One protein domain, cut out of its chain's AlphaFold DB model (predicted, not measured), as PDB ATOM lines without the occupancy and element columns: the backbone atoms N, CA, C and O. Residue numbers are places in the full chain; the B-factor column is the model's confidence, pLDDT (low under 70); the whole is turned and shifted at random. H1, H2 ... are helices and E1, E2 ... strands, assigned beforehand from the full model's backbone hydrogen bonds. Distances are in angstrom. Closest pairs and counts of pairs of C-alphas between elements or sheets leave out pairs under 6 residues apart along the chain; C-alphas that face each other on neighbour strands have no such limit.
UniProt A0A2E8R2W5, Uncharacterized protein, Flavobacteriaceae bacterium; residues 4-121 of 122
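AT A GLANCE: This is residues 4 to 121 of the 122 residues of an uncharacterized protein of Flavobacteriaceae bacterium (UniProt A0A2E8R2W5). Two long helices, H1 and H4, run side by side, and a helical hairpin of H2 and H3 packs on them at a steep tilt, H2 on H1 and H3 on H4. A small antiparallel sheet of three strands, E1 E2 E3, lies at one end of the long axis. The printed part has 118 residues with four named helices and three named strands, in the order H1 H2 H3 E1 E2 E3 H4, and is mostly helix. The whole is compact, with a radius of gyration of the C-alphas of 15.4 A, and elongated, spanning 47 by 25 by 21 A.

HOW THE PARTS SIT: H1, residues 4 to 24, touches H4, residues 97 to 119, at a shallow tilt of 23 degrees, the same way; their closest C-alphas, of Ser 14 and Ile 111, are 5.9 A apart. With residues 12 to 19 alone H1 touches H2, residues 35 to 46, at 45 degrees, a steep tilt; the closest C-alphas are those of Lys 12 and Phe 35, 6.5 A. H2 forms a hairpin with H3, residues 54 to 72, at 13 degrees, a shallow tilt; the closest C-alphas are those of Ser 36 and Val 64, 5.9 A. H3 touches H4 with residues 56 to 59 alone, at a steep tilt of 63 degrees; the closest C-alphas are those of Ile 56 and Phe 110, 7.2 A. H2 and H4 are apart. E1, residues 76 to 79, E2, residues 82 to 86, and E3, residues 92 to 95, form a meander, each strand the antiparallel neighbour of the one before: N 82 and O 79 are 3.2 A apart, N 95 and O 83 2.8 A. H3 only grazes this sheet with residues 66 to 72, H4 with residues 97 to 100. Every O i to N i+4 pair is within hydrogen-bond range in H1, H2 and H4, and 14 of 15 in H3.

IN THESE COORDINATES: H1 begins at C-alpha 4 (276.051, 196.104, 145.537) and is 30.1 A long; H3 is 28.2 A. H4, 32.8 A, ends at C-alpha 119 (290.133, 175.603, 134.428).

THE WHOLE: The C-alphas farthest apart, of Lys 26 and Asp 80, are 48.8 A apart. The printed part has no cut and no long link. Its mean pLDDT is 81.8, with residues 72 to 96 and 121 under 70.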
ATOM      1  N   THR A   4     276.181 195.902 146.984       79.50
ATOM      2  CA  THR A   4     276.051 196.104 145.537       79.50
ATOM      3  C   THR A   4     277.389 196.389 144.846       79.50
ATOM      4  O   THR A   4     277.673 195.827 143.793       79.50
ATOM      5  N   SER A   5     278.263 197.200 145.456       82.44
ATOM      6  CA  SER A   5     279.602 197.460 144.900       82.44
ATOM      7  C   SER A   5     280.496 196.216 144.889       82.44
ATOM      8  O   SER A   5     281.305 196.048 143.979       82.44
ATOM      9  N   LYS A   6     280.342 195.314 145.870       87.12
ATOM     10  CA  LYS A   6     281.081 194.043 145.901       87.12
ATOM     11  C   LYS A   6     280.608 193.105 144.794       87.12
ATOM     12  O   LYS A   6     281.448 192.544 144.099       87.12
ATOM     13  N   LEU A   7     279.291 193.000 144.605       88.12
ATOM     14  CA  LEU A   7     278.674 192.240 143.516       88.12
ATOM     15  C   LEU A   7     279.187 192.711 142.147       88.12
ATOM     16  O   LEU A   7     279.732 191.914 141.388       88.12
ATOM     17  N   LEU A   8     279.099 194.015 141.867       91.44
ATOM     18  CA  LEU A   8     279.578 194.588 140.605       91.44
ATOM     19  C   LEU A   8     281.065 194.323 140.374       91.44
ATOM     20  O   LEU A   8     281.462 193.932 139.278       91.44
ATOM     21  N   ASN A   9     281.892 194.499 141.407       92.31
ATOM     22  CA  ASN A   9     283.321 194.224 141.305       92.31
ATOM     23  C   ASN A   9     283.608 192.748 141.014       92.31
ATOM     24  O   ASN A   9     284.506 192.462 140.225       92.31
ATOM     25  N   ALA A  10     282.869 191.820 141.628       94.25
ATOM     26  CA  ALA A  10     283.027 190.390 141.378       94.25
ATOM     27  C   ALA A  10     282.673 190.037 139.926       94.25
ATOM     28  O   ALA A  10     283.498 189.457 139.219       94.25
ATOM     29  N   VAL A  11     281.504 190.480 139.451       95.88
ATOM     30  CA  VAL A  11     281.050 190.245 138.070       95.88
ATOM     31  C   VAL A  11     282.024 190.856 137.064       95.88
ATOM     32  O   VAL A  11     282.445 190.180 136.127       95.88
ATOM     33  N   LYS A  12     282.445 192.110 137.276       95.75
ATOM     34  CA  LYS A  12     283.381 192.799 136.383       95.75
ATOM     35  C   LYS A  12     284.726 192.080 136.302       95.75
ATOM     36  O   LYS A  12     285.239 191.901 135.202       95.75
ATOM     37  N   LYS A  13     285.290 191.666 137.441       95.94
ATOM     38  CA  LYS A  13     286.559 190.925 137.469       95.94
ATOM     39  C   LYS A  13     286.437 189.580 136.769       95.94
ATOM     40  O   LYS A  13     287.310 189.242 135.987       95.94
ATOM     41  N   SER A  14     285.349 188.851 137.006       96.56
ATOM     42  CA  SER A  14     285.096 187.573 136.337       96.56
ATOM     43  C   SER A  14     285.000 187.742 134.823       96.56
ATOM     44  O   SER A  14     285.642 187.016 134.069       96.56
ATOM     45  N   LEU A  15     284.256 188.751 134.363       96.94
ATOM     46  CA  LEU A  15     284.146 189.050 132.942       96.94
ATOM     47  C   LEU A  15     285.497 189.461 132.341       96.94
ATOM     48  O   LEU A  15     285.846 189.004 131.258       96.94
ATOM     49  N   GLU A  16     286.276 190.290 133.039       96.12
ATOM     50  CA  GLU A  16     287.623 190.665 132.601       96.12
ATOM     51  C   GLU A  16     288.540 189.441 132.490       96.12
ATOM     52  O   GLU A  16     289.217 189.296 131.474       96.12
ATOM     53  N   SER A  17     288.525 188.542 133.478       95.75
ATOM     54  CA  SER A  17     289.281 187.287 133.440       95.75
ATOM     55  C   SER A  17     288.890 186.426 132.242       95.75
ATOM     56  O   SER A  17     289.773 185.978 131.513       95.75
ATOM     57  N   LEU A  18     287.586 186.267 131.977       96.19
ATOM     58  CA  LEU A  18     287.106 185.548 130.797       96.19
ATOM     59  C   LEU A  18     287.633 186.189 129.507       96.19
ATOM     60  O   LEU A  18     288.183 185.495 128.661       96.19
ATOM     61  N   MET A  19     287.512 187.511 129.351       95.81
ATOM     62  CA  MET A  19     287.990 188.196 128.143       95.81
ATOM     63  C   MET A  19     289.514 188.075 127.982       95.81
ATOM     64  O   MET A  19     290.013 187.903 126.871       95.81
ATOM     65  N   LEU A  20     290.280 188.147 129.075       95.00
ATOM     66  CA  LEU A  20     291.732 187.954 129.034       95.00
ATOM     67  C   LEU A  20     292.101 186.535 128.599       95.00
ATOM     68  O   LEU A  20     293.001 186.378 127.773       95.00
ATOM     69  N   TYR A  21     291.385 185.533 129.103       95.06
ATOM     70  CA  TYR A  21     291.546 184.150 128.681       95.06
ATOM     71  C   TYR A  21     291.199 183.974 127.194       95.06
ATOM     72  O   TYR A  21     292.047 183.509 126.433       95.06
ATOM     73  N   GLU A  22     290.040 184.456 126.732       94.75
ATOM     74  CA  GLU A  22     289.653 184.404 125.313       94.75
ATOM     75  C   GLU A  22     290.683 185.093 124.407       94.75
ATOM     76  O   GLU A  22     290.997 184.623 123.313       94.75
ATOM     77  N   ARG A  23     291.266 186.203 124.867       93.94
ATOM     78  CA  ARG A  23     292.350 186.883 124.153       93.94
ATOM     79  C   ARG A  23     293.632 186.054 124.132       93.94
ATOM     80  O   ARG A  23     294.323 186.057 123.114       93.94
ATOM     81  N   SER A  24     293.974 185.373 125.225       93.56
ATOM     82  CA  SER A  24     295.197 184.561 125.317       93.56
ATOM     83  C   SER A  24     295.212 183.429 124.285       93.56
ATOM     84  O   SER A  24     296.239 183.184 123.654       93.56
ATOM     85  N   ILE A  25     294.041 182.849 124.012       93.38
ATOM     86  CA  ILE A  25     293.829 181.837 122.970       93.38
ATOM     87  C   ILE A  25     293.475 182.441 121.600       93.38
ATOM     88  O   ILE A  25     293.119 181.718 120.676       93.38
ATOM     89  N   LYS A  26     293.609 183.766 121.444       92.31
ATOM     90  CA  LYS A  26     293.395 184.529 120.199       92.31
ATOM     91  C   LYS A  26     291.962 184.485 119.642       92.31
ATOM     92  O   LYS A  26     291.768 184.734 118.455       92.31
ATOM     93  N   ASN A  27     290.954 184.239 120.482       90.88
ATOM     94  CA  ASN A  27     289.543 184.258 120.071       90.88
ATOM     95  C   ASN A  27     288.963 185.672 119.927       90.88
ATOM     96  O   ASN A  27     287.968 185.848 119.219       90.88
ATOM     97  N   ILE A  28     289.554 186.661 120.605       93.38
ATOM     98  CA  ILE A  28     289.150 188.072 120.543       93.38
ATOM     99  C   ILE A  28     290.364 189.005 120.433       93.38
ATOM    100  O   ILE A  28     291.478 188.667 120.840       93.38
ATOM    101  N   GLU A  29     290.137 190.198 119.891       91.31
ATOM    102  CA  GLU A  29     291.130 191.260 119.730       91.31
ATOM    103  C   GLU A  29     291.399 191.998 121.058       91.31
ATOM    104  O   GLU A  29     290.648 191.847 122.025       91.31
ATOM    105  N   PRO A  30     292.464 192.820 121.150       91.38
ATOM    106  CA  PRO A  30     292.668 193.702 122.295       91.38
ATOM    107  C   PRO A  30     291.457 194.610 122.549       91.38
ATOM    108  O   PRO A  30     290.892 195.189 121.625       91.38
ATOM    109  N   PHE A  31     291.098 194.767 123.822       91.69
ATOM    110  CA  PHE A  31     289.888 195.466 124.246       91.69
ATOM    111  C   PHE A  31     290.171 196.452 125.392       91.69
ATOM    112  O   PHE A  31     291.089 196.233 126.191       91.69
ATOM    113  N   PRO A  32     289.381 197.533 125.523       91.38
ATOM    114  CA  PRO A  32     289.432 198.403 126.691       91.38
ATOM    115  C   PRO A  32     288.729 197.749 127.894       91.38
ATOM    116  O   PRO A  32     287.719 197.066 127.756       91.38
ATOM    117  N   LYS A  33     289.214 198.011 129.113       88.94
ATOM    118  CA  LYS A  33     288.703 197.409 130.368       88.94
ATOM    119  C   LYS A  33     287.422 198.067 130.922       88.94
ATOM    120  O   LYS A  33     287.151 198.038 132.127       88.94
ATOM    121  N   GLN A  34     286.651 198.728 130.065       92.88
ATOM    122  CA  GLN A  34     285.401 199.386 130.448       92.88
ATOM    123  C   GLN A  34     284.278 198.349 130.511       92.88
ATOM    124  O   GLN A  34     284.149 197.532 129.608       92.88
ATOM    125  N   PHE A  35     283.461 198.372 131.568       92.44
ATOM    126  CA  PHE A  35     282.505 197.286 131.823       92.44
ATOM    127  C   PHE A  35     281.437 197.151 130.722       92.44
ATOM    128  O   PHE A  35     281.108 196.037 130.317       92.44
ATOM    129  N   SER A  36     280.969 198.276 130.176       92.88
ATOM    130  CA  SER A  36     280.073 198.314 129.015       92.88
ATOM    131  C   SER A  36     280.684 197.627 127.791       92.88
ATOM    132  O   SER A  36     280.047 196.760 127.201       92.88
ATOM    133  N   VAL A  37     281.939 197.947 127.465       94.31
ATOM    134  CA  VAL A  37     282.637 197.378 126.301       94.31
ATOM    135  C   VAL A  37     282.897 195.883 126.481       94.31
ATOM    136  O   VAL A  37     282.656 195.104 125.564       94.31
ATOM    137  N   LEU A  38     283.324 195.455 127.675       95.56
ATOM    138  CA  LEU A  38     283.491 194.029 127.979       95.56
ATOM    139  C   LEU A  38     282.173 193.260 127.790       95.56
ATOM    140  O   LEU A  38     282.168 192.162 127.240       95.56
ATOM    141  N   THR A  39     281.053 193.850 128.217       95.75
ATOM    142  CA  THR A  39     279.719 193.242 128.097       95.75
ATOM    143  C   THR A  39     279.276 193.126 126.639       95.75
ATOM    144  O   THR A  39     278.711 192.109 126.240       95.75
ATOM    145  N   GLU A  40     279.557 194.136 125.819       95.31
ATOM    146  CA  GLU A  40     279.256 194.111 124.386       95.31
ATOM    147  C   GLU A  40     280.053 193.027 123.650       95.31
ATOM    148  O   GLU A  40     279.478 192.223 122.907       95.31
ATOM    149  N   ILE A  41     281.363 192.948 123.902       95.00
ATOM    150  CA  ILE A  41     282.229 191.917 123.317       95.00
ATOM    151  C   ILE A  41     281.760 190.527 123.747       95.00
ATOM    152  O   ILE A  41     281.650 189.627 122.914       95.00
ATOM    153  N   PHE A  42     281.422 190.350 125.026       96.12
ATOM    154  CA  PHE A  42     280.883 189.087 125.513       96.12
ATOM    155  C   PHE A  42     279.611 188.685 124.765       96.12
ATOM    156  O   PHE A  42     279.536 187.576 124.237       96.12
ATOM    157  N   ASN A  43     278.641 189.595 124.657       94.31
ATOM    158  CA  ASN A  43     277.351 189.317 124.027       94.31
ATOM    159  C   ASN A  43     277.468 188.950 122.544       94.31
ATOM    160  O   ASN A  43     276.665 188.149 122.059       94.31
ATOM    161  N   THR A  44     278.432 189.551 121.842       93.94
ATOM    162  CA  THR A  44     278.592 189.431 120.386       93.94
ATOM    163  C   THR A  44     279.568 188.337 119.966       93.94
ATOM    164  O   THR A  44     279.360 187.711 118.930       93.94
ATOM    165  N   LYS A  45     280.635 188.092 120.739       93.81
ATOM    166  CA  LYS A  45     281.740 187.211 120.320       93.81
ATOM    167  C   LYS A  45     281.924 185.964 121.179       93.81
ATOM    168  O   LYS A  45     282.473 184.989 120.665       93.81
ATOM    169  N   VAL A  46     281.510 185.980 122.449       94.50
ATOM    170  CA  VAL A  46     281.888 184.937 123.427       94.50
ATOM    171  C   VAL A  46     280.696 184.112 123.899       94.50
ATOM    172  O   VAL A  46     280.776 182.886 123.907       94.50
ATOM    173  N   SER A  47     279.587 184.763 124.251       94.38
ATOM    174  CA  SER A  47     278.428 184.140 124.900       94.38
ATOM    175  C   SER A  47     277.930 182.899 124.163       94.38
ATOM    176  O   SER A  47     277.772 181.849 124.779       94.38
ATOM    177  N   ASP A  48     277.711 183.009 122.852       91.06
ATOM    178  CA  ASP A  48     277.123 181.921 122.066       91.06
ATOM    179  C   ASP A  48     278.144 180.799 121.827       91.06
ATOM    180  O   ASP A  48     277.808 179.626 121.931       91.06
ATOM    181  N   LYS A  49     279.424 181.142 121.615       91.94
ATOM    182  CA  LYS A  49     280.508 180.157 121.434       91.94
ATOM    183  C   LYS A  49     280.754 179.310 122.682       91.94
ATOM    184  O   LYS A  49     281.163 178.160 122.573       91.94
ATOM    185  N   ARG A  50     280.531 179.889 123.863       91.12
ATOM    186  CA  ARG A  50     280.702 179.239 125.171       91.12
ATOM    187  C   ARG A  50     279.377 178.758 125.775       91.12
ATOM    188  O   ARG A  50     279.324 178.429 126.960       91.12
ATOM    189  N   ASN A  51     278.308 178.719 124.974       92.19
ATOM    190  CA  ASN A  51     276.984 178.229 125.362       92.19
ATOM    191  C   ASN A  51     276.456 178.851 126.668       92.19
ATOM    192  O   ASN A  51     275.919 178.140 127.517       92.19
ATOM    193  N   PHE A  52     276.682 180.146 126.909       92.81
ATOM    194  CA  PHE A  52     276.084 180.829 128.061       92.81
ATOM    195  C   PHE A  52     274.564 180.890 127.917       92.81
ATOM    196  O   PHE A  52     274.056 181.073 126.810       92.81
ATOM    197  N   ASP A  53     273.847 180.770 129.039       90.88
ATOM    198  CA  ASP A  53     272.397 180.946 129.039       90.88
ATOM    199  C   ASP A  53     272.059 182.360 128.516       90.88
ATOM    200  O   ASP A  53     272.666 183.340 128.972       90.88
ATOM    201  N   PRO A  54     271.114 182.511 127.567       87.38
ATOM    202  CA  PRO A  54     270.681 183.814 127.063       87.38
ATOM    203  C   PRO A  54     270.309 184.829 128.157       87.38
ATOM    204  O   PRO A  54     270.495 186.037 127.968       87.38
ATOM    205  N   VAL A  55     269.831 184.364 129.314       88.38
ATOM    206  CA  VAL A  55     269.508 185.190 130.486       88.38
ATOM    207  C   VAL A  55     270.736 185.952 131.000       88.38
ATOM    208  O   VAL A  55     270.600 187.097 131.444       88.38
ATOM    209  N   ILE A  56     271.944 185.393 130.861       91.31
ATOM    210  CA  ILE A  56     273.200 186.030 131.287       91.31
ATOM    211  C   ILE A  56     273.475 187.319 130.506       91.31
ATOM    212  O   ILE A  56     273.929 188.301 131.097       91.31
ATOM    213  N   LYS A  57     273.132 187.378 129.210       90.31
ATOM    214  CA  LYS A  57     273.276 188.614 128.414       90.31
ATOM    215  C   LYS A  57     272.447 189.752 129.019       90.31
ATOM    216  O   LYS A  57     272.919 190.882 129.163       90.31
ATOM    217  N   GLY A  58     271.210 189.438 129.412       87.69
ATOM    218  CA  GLY A  58     270.310 190.374 130.084       87.69
ATOM    219  C   GLY A  58     270.810 190.778 131.471       87.69
ATOM    220  O   GLY A  58     270.754 191.955 131.825       87.69
ATOM    221  N   PHE A  59     271.338 189.825 132.238       92.06
ATOM    222  CA  PHE A  59     271.943 190.075 133.546       92.06
ATOM    223  C   PHE A  59     273.141 191.034 133.461       92.06
ATOM    224  O   PHE A  59     273.155 192.047 134.161       92.06
ATOM    225  N   LEU A  60     274.109 190.788 132.570       93.44
ATOM    226  CA  LEU A  60     275.287 191.654 132.436       93.44
ATOM    227  C   LEU A  60     274.910 193.078 132.014       93.44
ATOM    228  O   LEU A  60     275.456 194.040 132.552       93.44
ATOM    229  N   ARG A  61     273.915 193.235 131.130       91.00
ATOM    230  CA  ARG A  61     273.377 194.560 130.786       91.00
ATOM    231  C   ARG A  61     272.817 195.283 132.015       91.00
ATOM    232  O   ARG A  61     273.159 196.440 132.239       91.00
ATOM    233  N   LYS A  62     272.034 194.593 132.853       88.75
ATOM    234  CA  LYS A  62     271.522 195.154 134.117       88.75
ATOM    235  C   LYS A  62     272.650 195.539 135.079       88.75
ATOM    236  O   LYS A  62     272.530 196.542 135.776       88.75
ATOM    237  N   MET A  63     273.747 194.780 135.117       91.44
ATOM    238  CA  MET A  63     274.922 195.116 135.933       91.44
ATOM    239  C   MET A  63     275.639 196.374 135.429       91.44
ATOM    240  O   MET A  63     276.066 197.191 136.242       91.44
ATOM    241  N   VAL A  64     275.741 196.569 134.110       90.69
ATOM    242  CA  VAL A  64     276.276 197.812 133.523       90.69
ATOM    243  C   VAL A  64     275.387 199.003 133.874       90.69
ATOM    244  O   VAL A  64     275.895 200.039 134.304       90.69
ATOM    245  N   ASP A  65     274.067 198.854 133.751       86.94
ATOM    246  CA  ASP A  65     273.117 199.905 134.124       86.94
ATOM    247  C   ASP A  65     273.242 200.262 135.611       86.94
ATOM    248  O   ASP A  65     273.296 201.437 135.967       86.94
ATOM    249  N   LEU A  66     273.365 199.253 136.478       84.25
ATOM    250  CA  LEU A  66     273.557 199.423 137.916       84.25
ATOM    251  C   LEU A  66     274.882 200.128 138.256       84.25
ATOM    252  O   LEU A  66     274.892 201.017 139.106       84.25
ATOM    253  N   ASP A  67     275.984 199.774 137.589       87.31
ATOM    254  CA  ASP A  67     277.283 200.450 137.736       87.31
ATOM    255  C   ASP A  67     277.193 201.930 137.331       87.31
ATOM    256  O   ASP A  67     277.686 202.804 138.044       87.31
ATOM    257  N   ASN A  68     276.500 202.227 136.229       84.31
ATOM    258  CA  ASN A  68     276.275 203.600 135.780       84.31
ATOM    259  C   ASN A  68     275.399 204.387 136.759       84.31
ATOM    260  O   ASN A  68     275.754 205.509 137.115       84.31
ATOM    261  N   SER A  69     274.301 203.796 137.243       76.88
ATOM    262  CA  SER A  69     273.426 204.435 138.231       76.88
ATOM    263  C   SER A  69     274.153 204.736 139.542       76.88
ATOM    264  O   SER A  69     273.958 205.802 140.111       76.88
ATOM    265  N   LEU A  70     275.026 203.844 140.022       75.88
ATOM    266  CA  LEU A  70     275.811 204.102 141.237       75.88
ATOM    267  C   LEU A  70     276.857 205.209 141.047       75.88
ATOM    268  O   LEU A  70     277.178 205.912 142.002       75.88
ATOM    269  N   LYS A  71     277.395 205.368 139.833       75.00
ATOM    270  CA  LYS A  71     278.343 206.444 139.507       75.00
ATOM    271  C   LYS A  71     277.667 207.802 139.351       75.00
ATOM    272  O   LYS A  71     278.289 208.809 139.674       75.00
ATOM    273  N   SER A  72     276.437 207.838 138.836       68.44
ATOM    274  CA  SER A  72     275.685 209.081 138.624       68.44
ATOM    275  C   SER A  72     274.868 209.521 139.843       68.44
ATOM    276  O   SER A  72     274.535 210.697 139.963       68.44
ATOM    277  N   SER A  73     274.547 208.599 140.752       53.44
ATOM    278  CA  SER A  73     273.708 208.863 141.921       53.44
ATOM    279  C   SER A  73     274.464 209.600 143.035       53.44
ATOM    280  O   SER A  73     275.439 209.099 143.596       53.44
ATOM    281  N   SER A  74     273.963 210.778 143.415       44.53
ATOM    282  CA  SER A  74     274.433 211.563 144.566       44.53
ATOM    283  C   SER A  74     273.801 211.138 145.900       44.53
ATOM    284  O   SER A  74     274.270 211.563 146.957       44.53
ATOM    285  N   ILE A  75     272.766 210.284 145.886       50.94
ATOM    286  CA  ILE A  75     271.990 209.914 147.080       50.94
ATOM    287  C   ILE A  75     271.798 208.396 147.146       50.94
ATOM    288  O   ILE A  75     271.001 207.808 146.421       50.94
ATOM    289  N   HIS A  76     272.484 207.775 148.103       52.59
ATOM    290  CA  HIS A  76     272.306 206.372 148.463       52.59
ATOM    291  C   HIS A  76     271.554 206.316 149.794       52.59
ATOM    292  O   HIS A  76     272.163 206.535 150.842       52.59
ATOM    293  N   TYR A  77     270.248 206.038 149.790       50.53
ATOM    294  CA  TYR A  77     269.509 205.853 151.041       50.53
ATOM    295  C   TYR A  77     268.730 204.538 151.051       50.53
ATOM    296  O   TYR A  77     268.108 204.126 150.074       50.53
ATOM    297  N   ARG A  78     268.800 203.852 152.191       45.88
ATOM    298  CA  ARG A  78     267.991 202.674 152.492       45.88
ATOM    299  C   ARG A  78     266.701 203.170 153.138       45.88
ATOM    300  O   ARG A  78     266.766 203.811 154.184       45.88
ATOM    301  N   ARG A  79     265.552 202.865 152.540       44.03
ATOM    302  CA  ARG A  79     264.240 203.050 153.173       44.03
ATOM    303  C   ARG A  79     263.630 201.666 153.351       44.03
ATOM    304  O   ARG A  79     263.414 200.950 152.376       44.03
ATOM    305  N   ASP A  80     263.455 201.269 154.604       52.88
ATOM    306  CA  ASP A  80     262.937 199.960 155.008       52.88
ATOM    307  C   ASP A  80     263.770 198.771 154.461       52.88
ATOM    308  O   ASP A  80     264.949 198.618 154.823       52.88
ATOM    309  N   SER A  81     263.164 197.941 153.600       47.59
ATOM    310  CA  SER A  81     263.730 196.731 152.966       47.59
ATOM    311  C   SER A  81     264.190 196.945 151.516       47.59
ATOM    312  O   SER A  81     264.583 195.984 150.854       47.59
ATOM    313  N   ASN A  82     264.147 198.185 151.020       44.56
ATOM    314  CA  ASN A  82     264.423 198.522 149.626       44.56
ATOM    315  C   ASN A  82     265.684 199.387 149.495       44.56
ATOM    316  O   ASN A  82     265.907 200.329 150.265       44.56
ATOM    317  N   PHE A  83     266.513 199.073 148.497       51.62
ATOM    318  CA  PHE A  83     267.627 199.923 148.085       51.62
ATOM    319  C   PHE A  83     267.128 200.885 147.012       51.62
ATOM    320  O   PHE A  83     266.915 200.496 145.866       51.62
ATOM    321  N   VAL A  84     266.934 202.147 147.390       52.28
ATOM    322  CA  VAL A  84     266.501 203.186 146.458       52.28
ATOM    323  C   VAL A  84     267.738 203.836 145.849       52.28
ATOM    324  O   VAL A  84     268.539 204.441 146.562       52.28
ATOM    325  N   ILE A  85     267.902 203.694 144.534       53.16
ATOM    326  CA  ILE A  85     268.902 204.425 143.757       53.16
ATOM    327  C   ILE A  85     268.140 205.486 142.963       53.16
ATOM    328  O   ILE A  85     267.369 205.160 142.061       53.16
ATOM    329  N   ALA A  86     268.315 206.749 143.344       42.19
ATOM    330  CA  ALA A  86     267.809 207.884 142.580       42.19
ATOM    331  C   ALA A  86     268.892 208.329 141.591       42.19
ATOM    332  O   ALA A  86     270.048 208.514 141.992       42.19
ATOM    333  N   ASP A  87     268.531 208.456 140.313       44.84
ATOM    334  CA  ASP A  87     269.410 209.052 139.308       44.84
ATOM    335  C   ASP A  87     269.394 210.594 139.395       44.84
ATOM    336  O   ASP A  87     268.623 211.198 140.148       44.84
ATOM    337  N   SER A  88     270.266 211.248 138.626       42.03
ATOM    338  CA  SER A  88     270.386 212.712 138.565       42.03
ATOM    339  C   SER A  88     269.159 213.438 137.989       42.03
ATOM    340  O   SER A  88     269.085 214.659 138.093       42.03
ATOM    341  N   ASN A  89     268.205 212.710 137.404       40.56
ATOM    342  CA  ASN A  89     266.938 213.200 136.859       40.56
ATOM    343  C   ASN A  89     265.749 212.949 137.808       40.56
ATOM    344  O   ASN A  89     264.604 213.132 137.400       40.56
ATOM    345  N   PHE A  90     266.002 212.552 139.065       41.78
ATOM    346  CA  PHE A  90     264.984 212.174 140.058       41.78
ATOM    347  C   PHE A  90     264.157 210.929 139.686       41.78
ATOM    348  O   PHE A  90     263.176 210.615 140.370       41.78
ATOM    349  N   ASP A  91     264.582 210.161 138.678       39.50
ATOM    350  CA  ASP A  91     263.966 208.874 138.377       39.50
ATOM    351  C   ASP A  91     264.375 207.868 139.461       39.50
ATOM    352  O   ASP A  91     265.551 207.556 139.683       39.50
ATOM    353  N   THR A  92     263.379 207.391 140.205       48.44
ATOM    354  CA  THR A  92     263.592 206.587 141.409       48.44
ATOM    355  C   THR A  92     263.530 205.104 141.050       48.44
ATOM    356  O   THR A  92     262.444 204.546 140.895       48.44
ATOM    357  N   ARG A  93     264.682 204.426 140.939       54.81
ATOM    358  CA  ARG A  93     264.726 202.960 140.789       54.81
ATOM    359  C   ARG A  93     264.933 202.311 142.155       54.81
ATOM    360  O   ARG A  93     266.011 202.374 142.743       54.81
ATOM    361  N   SER A  94     263.879 201.684 142.670       53.34
ATOM    362  CA  SER A  94     263.939 200.874 143.887       53.34
ATOM    363  C   SER A  94     264.295 199.434 143.525       53.34
ATOM    364  O   SER A  94     263.528 198.768 142.836       53.34
ATOM    365  N   TYR A  95     265.434 198.947 144.008       64.06
ATOM    366  CA  TYR A  95     265.767 197.526 143.974       64.06
ATOM    367  C   TYR A  95     265.252 196.887 145.260       64.06
ATOM    368  O   TYR A  95     265.711 197.219 146.359       64.06
ATOM    369  N   ASP A  96     264.281 195.989 145.127       67.19
ATOM    370  CA  ASP A  96     263.833 195.182 146.254       67.19
ATOM    371  C   ASP A  96     264.881 194.110 146.616       67.19
ATOM    372  O   ASP A  96     265.812 193.794 145.862       67.19
ATOM    373  N   LEU A  97     264.752 193.555 147.819       70.19
ATOM    374  CA  LEU A  97     265.694 192.562 148.339       70.19
ATOM    375  C   LEU A  97     265.689 191.259 147.516       70.19
ATOM    376  O   LEU A  97     266.716 190.585 147.427       70.19
ATOM    377  N   ASN A  98     264.562 190.920 146.888       74.44
ATOM    378  CA  ASN A  98     264.430 189.734 146.041       74.44
ATOM    379  C   ASN A  98     265.228 189.879 144.742       74.44
ATOM    380  O   ASN A  98     265.951 188.965 144.366       74.44
ATOM    381  N   THR A  99     265.192 191.054 144.121       77.12
ATOM    382  CA  THR A  99     265.962 191.388 142.921       77.12
ATOM    383  C   THR A  99     267.457 191.297 143.196       77.12
ATOM    384  O   THR A  99     268.205 190.735 142.397       77.12
ATOM    385  N   LEU A 100     267.903 191.802 144.352       79.00
ATOM    386  CA  LEU A 100     269.302 191.677 144.757       79.00
ATOM    387  C   LEU A 100     269.711 190.212 144.922       79.00
ATOM    388  O   LEU A 100     270.771 189.840 144.429       79.00
ATOM    389  N   LYS A 101     268.877 189.380 145.562       82.38
ATOM    390  CA  LYS A 101     269.130 187.933 145.671       82.38
ATOM    391  C   LYS A 101     269.253 187.276 144.300       82.38
ATOM    392  O   LYS A 101     270.253 186.620 144.050       82.38
ATOM    393  N   THR A 102     268.326 187.553 143.384       86.88
ATOM    394  CA  THR A 102     268.407 187.043 142.008       86.88
ATOM    395  C   THR A 102     269.705 187.460 141.319       86.88
ATOM    396  O   THR A 102     270.322 186.646 140.640       86.88
ATOM    397  N   TYR A 103     270.171 188.698 141.508       88.19
ATOM    398  CA  TYR A 103     271.459 189.120 140.953       88.19
ATOM    399  C   TYR A 103     272.650 188.405 141.589       88.19
ATOM    400  O   TYR A 103     273.629 188.150 140.892       88.19
ATOM    401  N   PHE A 104     272.582 188.069 142.878       89.62
ATOM    402  CA  PHE A 104     273.601 187.243 143.519       89.62
ATOM    403  C   PHE A 104     273.628 185.835 142.929       89.62
ATOM    404  O   PHE A 104     274.701 185.394 142.520       89.62
ATOM    405  N   ASP A 105     272.474 185.188 142.794       91.19
ATOM    406  CA  ASP A 105     272.374 183.839 142.231       91.19
ATOM    407  C   ASP A 105     272.907 183.809 140.788       91.19
ATOM    408  O   ASP A 105     273.784 183.012 140.454       91.19
ATOM    409  N   GLN A 106     272.483 184.767 139.955       92.06
ATOM    410  CA  GLN A 106     272.966 184.909 138.576       92.06
ATOM    411  C   GLN A 106     274.465 185.221 138.505       92.06
ATOM    412  O   GLN A 106     275.164 184.736 137.615       92.06
ATOM    413  N   SER A 107     274.985 186.024 139.440       93.44
ATOM    414  CA  SER A 107     276.421 186.300 139.502       93.44
ATOM    415  C   SER A 107     277.222 185.059 139.865       93.44
ATOM    416  O   SER A 107     278.287 184.848 139.295       93.44
ATOM    417  N   GLN A 108     276.709 184.235 140.780       94.38
ATOM    418  CA  GLN A 108     277.361 183.005 141.191       94.38
ATOM    419  C   GLN A 108     277.418 182.026 140.020       94.38
ATOM    420  O   GLN A 108     278.501 181.555 139.698       94.38
ATOM    421  N   GLU A 109     276.293 181.797 139.339       93.50
ATOM    422  CA  GLU A 109     276.234 180.940 138.150       93.50
ATOM    423  C   GLU A 109     277.216 181.408 137.066       93.50
ATOM    424  O   GLU A 109     278.003 180.619 136.539       93.50
ATOM    425  N   PHE A 110     277.230 182.715 136.780       95.88
ATOM    426  CA  PHE A 110     278.154 183.300 135.815       95.88
ATOM    427  C   PHE A 110     279.621 183.089 136.209       95.88
ATOM    428  O   PHE A 110     280.424 182.663 135.380       95.88
ATOM    429  N   ILE A 111     279.980 183.389 137.460       96.06
ATOM    430  CA  ILE A 111     281.360 183.290 137.952       96.06
ATOM    431  C   ILE A 111     281.830 181.835 137.961       96.06
ATOM    432  O   ILE A 111     282.945 181.566 137.519       96.06
ATOM    433  N   THR A 112     280.990 180.905 138.422       95.81
ATOM    434  CA  THR A 112     281.295 179.470 138.407       95.81
ATOM    435  C   THR A 112     281.590 179.007 136.989       95.81
ATOM    436  O   THR A 112     282.672 178.490 136.740       95.81
ATOM    437  N   LYS A 113     280.708 179.318 136.035       95.25
ATOM    438  CA  LYS A 113     280.906 178.936 134.635       95.25
ATOM    439  C   LYS A 113     282.167 179.541 134.014       95.25
ATOM    440  O   LYS A 113     282.839 178.889 133.223       95.25
ATOM    441  N   VAL A 114     282.499 180.790 134.346       96.06
ATOM    442  CA  VAL A 114     283.772 181.396 133.921       96.06
ATOM    443  C   VAL A 114     284.961 180.625 134.493       96.06
ATOM    444  O   VAL A 114     285.922 180.383 133.766       96.06
ATOM    445  N   GLY A 115     284.893 180.239 135.768       94.62
ATOM    446  CA  GLY A 115     285.901 179.399 136.408       94.62
ATOM    447  C   GLY A 115     286.073 178.063 135.693       94.62
ATOM    448  O   GLY A 115     287.199 177.702 135.372       94.62
ATOM    449  N   ASP A 116     284.971 177.386 135.368       94.75
ATOM    450  CA  ASP A 116     284.989 176.103 134.658       94.75
ATOM    451  C   ASP A 116     285.666 176.233 133.285       94.75
ATOM    452  O   ASP A 116     286.596 175.493 132.986       94.75
ATOM    453  N   ILE A 117     285.300 177.250 132.492       93.94
ATOM    454  CA  ILE A 117     285.907 177.509 131.171       93.94
ATOM    455  C   ILE A 117     287.421 177.723 131.272       93.94
ATOM    456  O   ILE A 117     288.176 177.248 130.425       93.94
ATOM    457  N   ILE A 118     287.866 178.487 132.272       92.69
ATOM    458  CA  ILE A 118     289.288 178.796 132.445       92.69
ATOM    459  C   ILE A 118     290.046 177.547 132.909       92.69
ATOM    460  O   ILE A 118     291.113 177.263 132.371       92.69
ATOM    461  N   ASN A 119     289.485 176.779 133.845       88.81
ATOM    462  CA  ASN A 119     290.133 175.603 134.428       88.81
ATOM    463  C   ASN A 119     290.142 174.383 133.494       88.81
ATOM    464  O   ASN A 119     291.076 173.599 133.555       88.81
ATOM    465  N   GLU A 120     289.164 174.227 132.595       77.50
ATOM    466  CA  GLU A 120     289.176 173.187 131.543       77.50
ATOM    467  C   GLU A 120     290.363 173.321 130.567       77.50
ATOM    468  O   GLU A 120     290.585 172.456 129.721       77.50
ATOM    469  N   SER A 121     291.096 174.434 130.645       58.50
ATOM    470  CA  SER A 121     292.196 174.788 129.745       58.50
ATOM    471  C   SER A 121     293.587 174.554 130.337       58.50
ATOM    472  O   SER A 121     294.568 174.762 129.617       58.50
TER     473      SER A 121